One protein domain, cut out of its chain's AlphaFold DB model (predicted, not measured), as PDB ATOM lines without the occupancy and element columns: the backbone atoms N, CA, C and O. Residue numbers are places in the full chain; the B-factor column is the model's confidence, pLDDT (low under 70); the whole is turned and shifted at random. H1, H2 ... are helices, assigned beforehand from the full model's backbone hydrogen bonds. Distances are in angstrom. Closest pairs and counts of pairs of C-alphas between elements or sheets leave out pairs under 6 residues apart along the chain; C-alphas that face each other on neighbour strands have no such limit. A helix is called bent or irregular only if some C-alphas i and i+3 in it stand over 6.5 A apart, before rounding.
ATOM      1  N   TYR A 134       1.992 135.290 158.111       78.38
ATOM      2  CA  TYR A 134       0.673 134.653 158.034       78.38
ATOM      3  C   TYR A 134       0.213 134.459 156.585       78.38
ATOM      4  O   TYR A 134      -0.386 133.438 156.251       78.38
ATOM      5  N   LYS A 135       0.577 135.389 155.698       84.94
ATOM      6  CA  LYS A 135       0.175 135.399 154.286       84.94
ATOM      7  C   LYS A 135       0.707 134.207 153.487       84.94
ATOM      8  O   LYS A 135      -0.072 133.609 152.753       84.94
ATOM      9  N   LEU A 136       1.968 133.783 153.653       84.12
ATOM     10  CA  LEU A 136       2.445 132.582 152.923       84.12
ATOM     11  C   LEU A 136       1.825 131.276 153.449       84.12
ATOM     12  O   LEU A 136       2.120 130.224 152.907       84.12
ATOM     13  N   GLY A 137       0.964 131.316 154.474       81.62
ATOM     14  CA  GLY A 137       0.172 130.155 154.897       81.62
ATOM     15  C   GLY A 137      -1.078 129.944 154.048       81.62
ATOM     16  O   GLY A 137      -1.771 128.949 154.215       81.62
ATOM     17  N   VAL A 138      -1.377 130.881 153.145       87.38
ATOM     18  CA  VAL A 138      -2.537 130.824 152.260       87.38
ATOM     19  C   VAL A 138      -2.110 130.222 150.915       87.38
ATOM     20  O   VAL A 138      -1.283 130.833 150.227       87.38
ATOM     21  N   PRO A 139      -2.687 129.084 150.480       89.06
ATOM     22  CA  PRO A 139      -2.310 128.422 149.228       89.06
ATOM     23  C   PRO A 139      -2.414 129.328 148.001       89.06
ATOM     24  O   PRO A 139      -1.514 129.344 147.170       89.06
ATOM     25  N   LEU A 140      -3.463 130.152 147.928       90.25
ATOM     26  CA  LEU A 140      -3.649 131.103 146.832       90.25
ATOM     27  C   LEU A 140      -2.495 132.115 146.741       90.25
ATOM     28  O   LEU A 140      -2.049 132.464 145.653       90.25
ATOM     29  N   ILE A 141      -1.974 132.574 147.881       90.50
ATOM     30  CA  ILE A 141      -0.851 133.516 147.910       90.50
ATOM     31  C   ILE A 141       0.439 132.826 147.452       90.50
ATOM     32  O   ILE A 141       1.199 133.409 146.677       90.50
ATOM     33  N   GLN A 142       0.669 131.581 147.880       90.62
ATOM     34  CA  GLN A 142       1.785 130.775 147.379       90.62
ATOM     35  C   GLN A 142       1.682 130.564 145.861       90.62
ATOM     36  O   GLN A 142       2.667 130.710 145.141       90.62
ATOM     37  N   GLU A 143       0.482 130.286 145.354       92.62
ATOM     38  CA  GLU A 143       0.229 130.098 143.927       92.62
ATOM     39  C   GLU A 143       0.499 131.370 143.116       92.62
ATOM     40  O   GLU A 143       1.123 131.298 142.055       92.62
ATOM     41  N   VAL A 144       0.097 132.540 143.623       92.62
ATOM     42  CA  VAL A 144       0.437 133.830 143.006       92.62
ATOM     43  C   VAL A 144       1.945 134.023 142.947       92.62
ATOM     44  O   VAL A 144       2.455 134.385 141.892       92.62
ATOM     45  N   ILE A 145       2.671 133.740 144.033       92.00
ATOM     46  CA  ILE A 145       4.138 133.846 144.065       92.00
ATOM     47  C   ILE A 145       4.779 132.940 143.013       92.00
ATOM     48  O   ILE A 145       5.618 133.394 142.240       92.00
ATOM     49  N   LEU A 146       4.377 131.668 142.963       92.50
ATOM     50  CA  LEU A 146       4.927 130.699 142.015       92.50
ATOM     51  C   LEU A 146       4.586 131.042 140.564       92.50
ATOM     52  O   LEU A 146       5.396 130.802 139.671       92.50
ATOM     53  N   THR A 147       3.401 131.606 140.334       92.44
ATOM     54  CA  THR A 147       2.949 132.011 139.000       92.44
ATOM     55  C   THR A 147       3.654 133.281 138.538       92.44
ATOM     56  O   THR A 147       4.069 133.356 137.387       92.44
ATOM     57  N   LEU A 148       3.810 134.271 139.419       92.25
ATOM     58  CA  LEU A 148       4.378 135.577 139.091       92.25
ATOM     59  C   LEU A 148       5.911 135.557 139.051       92.25
ATOM     60  O   LEU A 148       6.510 136.204 138.197       92.25
ATOM     61  N   GLY A 149       6.546 134.802 139.951       89.75
ATOM     62  CA  GLY A 149       7.994 134.792 140.168       89.75
ATOM     63  C   GLY A 149       8.853 134.636 138.910       89.75
ATOM     64  O   GLY A 149       9.801 135.403 138.753       89.75
ATOM     65  N   PRO A 150       8.528 133.735 137.962       91.00
ATOM     66  CA  PRO A 150       9.277 133.594 136.714       91.00
ATOM     67  C   PRO A 150       9.224 134.811 135.781       91.00
ATOM     68  O   PRO A 150      10.031 134.874 134.858       91.00
ATOM     69  N   PHE A 151       8.287 135.742 135.983       92.81
ATOM     70  CA  PHE A 151       8.011 136.866 135.079       92.81
ATOM     71  C   PHE A 151       8.318 138.229 135.690       92.81
ATOM     72  O   PHE A 151       8.119 139.235 135.022       92.81
ATOM     73  N   VAL A 152       8.805 138.296 136.928       92.06
ATOM     74  CA  VAL A 152       9.128 139.565 137.592       92.06
ATOM     75  C   VAL A 152      10.590 139.643 137.980       92.06
ATOM     76  O   VAL A 152      11.265 138.627 138.191       92.06
ATOM     77  N   LYS A 153      11.088 140.874 138.069       90.00
ATOM     78  CA  LYS A 153      12.439 141.128 138.553       90.00
ATOM     79  C   LYS A 153      12.533 140.832 140.058       90.00
ATOM     80  O   LYS A 153      11.517 140.899 140.758       90.00
ATOM     81  N   PRO A 154      13.728 140.505 140.580       86.19
ATOM     82  CA  PRO A 154      13.901 140.227 142.006       86.19
ATOM     83  C   PRO A 154      13.524 141.417 142.900       86.19
ATOM     84  O   PRO A 154      13.161 141.206 144.049       86.19
ATOM     85  N   GLU A 155      13.555 142.653 142.394       86.69
ATOM     86  CA  GLU A 155      13.145 143.840 143.157       86.69
ATOM     87  C   GLU A 155      11.617 143.971 143.305       86.69
ATOM     88  O   GLU A 155      11.140 144.638 144.223       86.69
ATOM     89  N   THR A 156      10.853 143.345 142.409       84.19
ATOM     90  CA  THR A 156       9.381 143.400 142.368       84.19
ATOM     91  C   THR A 156       8.750 142.330 143.254       84.19
ATOM     92  O   THR A 156       7.648 142.508 143.777       84.19
ATOM     93  N   ILE A 157       9.448 141.209 143.449       81.88
ATOM     94  CA  ILE A 157       9.013 140.154 144.358       81.88
ATOM     95  C   ILE A 157       9.449 140.484 145.791       81.88
ATOM     96  O   ILE A 157      10.521 141.038 146.027       81.88
ATOM     97  N   ALA A 158       8.610 140.177 146.778       77.00
ATOM     98  CA  ALA A 158       8.971 140.382 148.171       77.00
ATOM     99  C   ALA A 158      10.191 139.520 148.513       77.00
ATOM    100  O   ALA A 158      10.156 138.309 148.341       77.00
ATOM    101  N   LEU A 159      11.244 140.138 149.046       73.00
ATOM    102  CA  LEU A 159      12.354 139.396 149.633       73.00
ATOM    103  C   LEU A 159      11.872 138.731 150.927       73.00
ATOM    104  O   LEU A 159      11.277 139.399 151.785       73.00
ATOM    105  N   TRP A 160      12.125 137.429 151.033       73.88
ATOM    106  CA  TRP A 160      11.807 136.614 152.200       73.88
ATOM    107  C   TRP A 160      13.094 136.185 152.892       73.88
ATOM    108  O   TRP A 160      14.030 135.704 152.253       73.88
ATOM    109  N   SER A 161      13.132 136.370 154.202       71.50
ATOM    110  CA  SER A 161      14.185 135.874 155.085       71.50
ATOM    111  C   SER A 161      13.848 134.467 155.585       71.50
ATOM    112  O   SER A 161      12.694 134.046 155.526       71.50
ATOM    113  N   GLU A 162      14.823 133.732 156.125       70.25
ATOM    114  CA  GLU A 162      14.539 132.454 156.807       70.25
ATOM    115  C   GLU A 162      13.578 132.632 157.996       70.25
ATOM    116  O   GLU A 162      12.833 131.716 158.349       70.25
ATOM    117  N   GLU A 163      13.522 133.835 158.565       71.31
ATOM    118  CA  GLU A 163      12.542 134.235 159.574       71.31
ATOM    119  C   GLU A 163      11.113 134.265 158.988       71.31
ATOM    120  O   GLU A 163      10.170 133.736 159.568       71.31
ATOM    121  N   ASP A 164      10.933 134.718 157.747       70.31
ATOM    122  CA  ASP A 164       9.641 134.617 157.044       70.31
ATOM    123  C   ASP A 164       9.250 133.166 156.682       70.31
ATOM    124  O   ASP A 164       8.150 132.934 156.162       70.31
ATOM    125  N   PHE A 165      10.132 132.190 156.937       70.06
ATOM    126  CA  PHE A 165       9.916 130.754 156.725       70.06
ATOM    127  C   PHE A 165       9.886 129.920 158.017       70.06
ATOM    128  O   PHE A 165       9.480 128.758 157.951       70.06
ATOM    129  N   SER A 166      10.225 130.490 159.177       63.19
ATOM    130  CA  SER A 166      10.391 129.736 160.424       63.19
ATOM    131  C   SER A 166       9.265 129.942 161.449       63.19
ATOM    132  O   SER A 166       8.753 131.028 161.688       63.19
ATOM    133  N   SER A 167       8.889 128.834 162.089       56.66
ATOM    134  CA  SER A 167       7.764 128.678 163.027       56.66
ATOM    135  C   SER A 167       8.041 129.215 164.451       56.66
ATOM    136  O   SER A 167       7.481 128.734 165.431       56.66
ATOM    137  N   TYR A 168       8.946 130.187 164.626       50.25
ATOM    138  CA  TYR A 168       9.482 130.547 165.959       50.25
ATOM    139  C   TYR A 168       8.475 131.215 166.907       50.25
ATOM    140  O   TYR A 168       8.777 131.415 168.083       50.25
ATOM    141  N   LEU A 169       7.272 131.542 166.440       49.25
ATOM    142  CA  LEU A 169       6.205 132.058 167.288       49.25
ATOM    143  C   LEU A 169       5.123 130.994 167.416       49.25
ATOM    144  O   LEU A 169       4.649 130.473 166.416       49.25
ATOM    145  N   LEU A 170       4.726 130.724 168.663       47.78
ATOM    146  CA  LEU A 170       3.732 129.767 169.190       47.78
ATOM    147  C   LEU A 170       2.299 129.881 168.596       47.78
ATOM    148  O   LEU A 170       1.315 129.536 169.243       47.78
ATOM    149  N   SER A 171       2.159 130.403 167.379       54.22
ATOM    150  CA  SER A 171       0.923 130.690 166.662       54.22
ATOM    151  C   SER A 171       0.853 129.794 165.427       54.22
ATOM    152  O   SER A 171       1.603 129.980 164.470       54.22
ATOM    153  N   TYR A 172      -0.050 128.816 165.452       55.75
ATOM    154  CA  TYR A 172      -0.275 127.889 164.344       55.75
ATOM    155  C   TYR A 172      -0.614 128.648 163.053       55.75
ATOM    156  O   TYR A 172      -1.632 129.337 162.961       55.75
ATOM    157  N   ARG A 173       0.241 128.504 162.040       65.31
ATOM    158  CA  ARG A 173      -0.121 128.743 160.640       65.31
ATOM    159  C   ARG A 173      -1.047 127.610 160.200       65.31
ATOM    160  O   ARG A 173      -0.818 126.472 160.591       65.31
ATOM    161  N   GLU A 174      -2.068 127.903 159.395       64.56
ATOM    162  CA  GLU A 174      -2.973 126.848 158.906       64.56
ATOM    163  C   GLU A 174      -2.238 125.829 158.026       64.56
ATOM    164  O   GLU A 174      -2.510 124.635 158.120       64.56
ATOM    165  N   ILE A 175      -1.296 126.288 157.190       75.94
ATOM    166  CA  ILE A 175      -0.532 125.444 156.264       75.94
ATOM    167  C   ILE A 175       0.921 125.915 156.218       75.94
ATOM    168  O   ILE A 175       1.194 127.085 155.945       75.94
ATOM    169  N   GLU A 176       1.861 125.004 156.461       79.69
ATOM    170  CA  GLU A 176       3.289 125.274 156.304       79.69
ATOM    171  C   GLU A 176       3.701 125.204 154.817       79.69
ATOM    172  O   GLU A 176       3.274 124.288 154.110       79.69
ATOM    173  N   PRO A 177       4.503 126.156 154.298       82.44
ATOM    174  CA  PRO A 177       4.979 126.109 152.925       82.44
ATOM    175  C   PRO A 177       5.905 124.916 152.714       82.44
ATOM    176  O   PRO A 177       6.781 124.649 153.537       82.44
ATOM    177  N   SER A 178       5.745 124.235 151.583       84.88
ATOM    178  CA  SER A 178       6.614 123.121 151.215       84.88
ATOM    179  C   SER A 178       8.063 123.575 151.020       84.88
ATOM    180  O   SER A 178       8.329 124.713 150.628       84.88
ATOM    181  N   GLU A 179       9.015 122.659 151.200       85.25
ATOM    182  CA  GLU A 179      10.431 122.923 150.895       85.25
ATOM    183  C   GLU A 179      10.628 123.372 149.441       85.25
ATOM    184  O   GLU A 179      11.317 124.349 149.172       85.25
ATOM    185  N   THR A 180       9.896 122.764 148.504       87.38
ATOM    186  CA  THR A 180       9.907 123.164 147.089       87.38
ATOM    187  C   THR A 180       9.478 124.617 146.871       87.38
ATOM    188  O   THR A 180       9.998 125.296 145.985       87.38
ATOM    189  N   PHE A 181       8.538 125.119 147.673       87.94
ATOM    190  CA  PHE A 181       8.109 126.511 147.614       87.94
ATOM    191  C   PHE A 181       9.186 127.447 148.171       87.94
ATOM    192  O   PHE A 181       9.476 128.473 147.550       87.94
ATOM    193  N   LYS A 182       9.808 127.083 149.300       87.06
ATOM    194  CA  LYS A 182      10.910 127.845 149.910       87.06
ATOM    195  C   LYS A 182      12.096 127.956 148.949       87.06
ATOM    196  O   LYS A 182      12.585 129.059 148.706       87.06
ATOM    197  N   GLU A 183      12.481 126.845 148.321       88.38
ATOM    198  CA  GLU A 183      13.519 126.810 147.286       88.38
ATOM    199  C   GLU A 183      13.187 127.759 146.131       88.38
ATOM    200  O   GLU A 183      14.014 128.590 145.758       88.38
ATOM    201  N   LYS A 184      11.960 127.708 145.595       88.81
ATOM    202  CA  LYS A 184      11.540 128.600 144.502       88.81
ATOM    203  C   LYS A 184      11.562 130.071 144.901       88.81
ATOM    204  O   LYS A 184      12.034 130.899 144.126       88.81
ATOM    205  N   CYS A 185      11.118 130.401 146.111       86.44
ATOM    206  CA  CYS A 185      11.189 131.762 146.641       86.44
ATOM    207  C   CYS A 185      12.638 132.265 146.736       86.44
ATOM    208  O   CYS A 185      12.924 133.407 146.359       86.44
ATOM    209  N   ALA A 186      13.564 131.407 147.173       86.50
ATOM    210  CA  ALA A 186      14.989 131.717 147.198       86.50
ATOM    211  C   ALA A 186      15.563 131.898 145.780       86.50
ATOM    212  O   ALA A 186      16.315 132.841 145.535       86.50
ATOM    213  N   GLU A 187      15.172 131.055 144.815       88.31
ATOM    214  CA  GLU A 187      15.580 131.203 143.411       88.31
ATOM    215  C   GLU A 187      15.108 132.525 142.795       88.31
ATOM    216  O   GLU A 187      15.887 133.174 142.088       88.31
ATOM    217  N   PHE A 188      13.863 132.926 143.075       89.12
ATOM    218  CA  PHE A 188      13.297 134.188 142.596       89.12
ATOM    219  C   PHE A 188      13.991 135.399 143.215       89.12
ATOM    220  O   PHE A 188      14.308 136.350 142.500       89.12
ATOM    221  N   SER A 189      14.295 135.329 144.515       84.50
ATOM    222  CA  SER A 189      15.043 136.368 145.236       84.50
ATOM    223  C   SER A 189      16.481 136.495 144.721       84.50
ATOM    224  O   SER A 189      17.021 137.592 144.632       84.50
ATOM    225  N   ALA A 190      17.092 135.380 144.311       86.62
ATOM    226  CA  ALA A 190      18.414 135.356 143.687       86.62
ATOM    227  C   ALA A 190      18.414 135.809 142.210       86.62
ATOM    228  O   ALA A 190      19.475 135.845 141.581       86.62
ATOM    229  N   GLY A 191      17.248 136.104 141.623       85.19
ATOM    230  CA  GLY A 191      17.123 136.581 140.244       85.19
ATOM    231  C   GLY A 191      17.480 135.539 139.178       85.19
ATOM    232  O   GLY A 191      17.818 135.903 138.048       85.19
ATOM    233  N   ARG A 192      17.435 134.235 139.496       86.38
ATOM    234  CA  ARG A 192      17.789 133.172 138.532       86.38
ATOM    235  C   ARG A 192      16.897 133.193 137.290       86.38
ATOM    236  O   ARG A 192      17.376 132.909 136.195       86.38
ATOM    237  N   GLN A 193      15.630 133.567 137.449       83.31
ATOM    238  CA  GLN A 193      14.641 133.670 136.379       83.31
ATOM    239  C   GLN A 193      15.027 134.684 135.298       83.31
ATOM    240  O   GLN A 193      14.746 134.444 134.129       83.31
ATOM    241  N   VAL A 194      15.742 135.758 135.651       85.31
ATOM    242  CA  VAL A 194      16.137 136.818 134.703       85.31
ATOM    243  C   VAL A 194      17.135 136.295 133.663       85.31
ATOM    244  O   VAL A 194      17.229 136.819 132.557       85.31
ATOM    245  N   LYS A 195      17.857 135.214 133.983       82.75
ATOM    246  CA  LYS A 195      18.777 134.543 133.053       82.75
ATOM    247  C   LYS A 195      18.055 133.662 132.028       82.75
ATOM    248  O   LYS A 195      18.689 133.188 131.088       82.75
TER     249      LYS A 195
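This is residues 134 to 195 of the 241 residues of an uncharacterized protein of Legionella jordanis (UniProt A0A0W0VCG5). Two helices, H1 and H2, pack together at a slant, with the short H3 at one end and a long loop, residues 152 to 178, reaching to Leu 170 at the other. The 62 printed residues hold H1, H2 and H3 in that order and no named strand; the class is all helix, though only 28 residues are in named elements. The whole is compact, radius of gyration of the C-alphas 11.8 A, but elongated, spanning 39 by 21 by 18 A.

Find C-alpha 139 at (-2.310, 128.422, 149.228); from there H1, residues 139 to 151, runs 19.4 A. It is irregular, but only just: C-alphas 147 and 150 are 6.9 A apart. H2, residues 179 to 189, runs 15.3 A. H3, residues 192 to 195, ends at C-alpha 195, (18.777, 134.543, 133.053).

Look at Gly 149 and Phe 188, the closest C-alphas of H1 and H2, 5.9 A apart: these helices touch, the same way at a steep tilt of 40 degrees. H1 touches H3 with residues 149 to 151 alone, closest at the C-alphas of Pro 150 and Gln 193, 5.4 A. H2 and H3 are close but not clearly touching, 7.5 A between the C-alphas of Glu 187 and Gln 193. Every O i to N i+4 pair is within hydrogen-bond range in H2, 7 of 9 in H1; H3 is too short for one.

The C-alphas farthest apart, Leu 170 and Lys 195, are 39.4 A apart. The printed part has no cut; the link from H1 to H2 is long, that from H2 to H3 tight. Look for low confidence, pLDDT under 70, at residues 166 to 174.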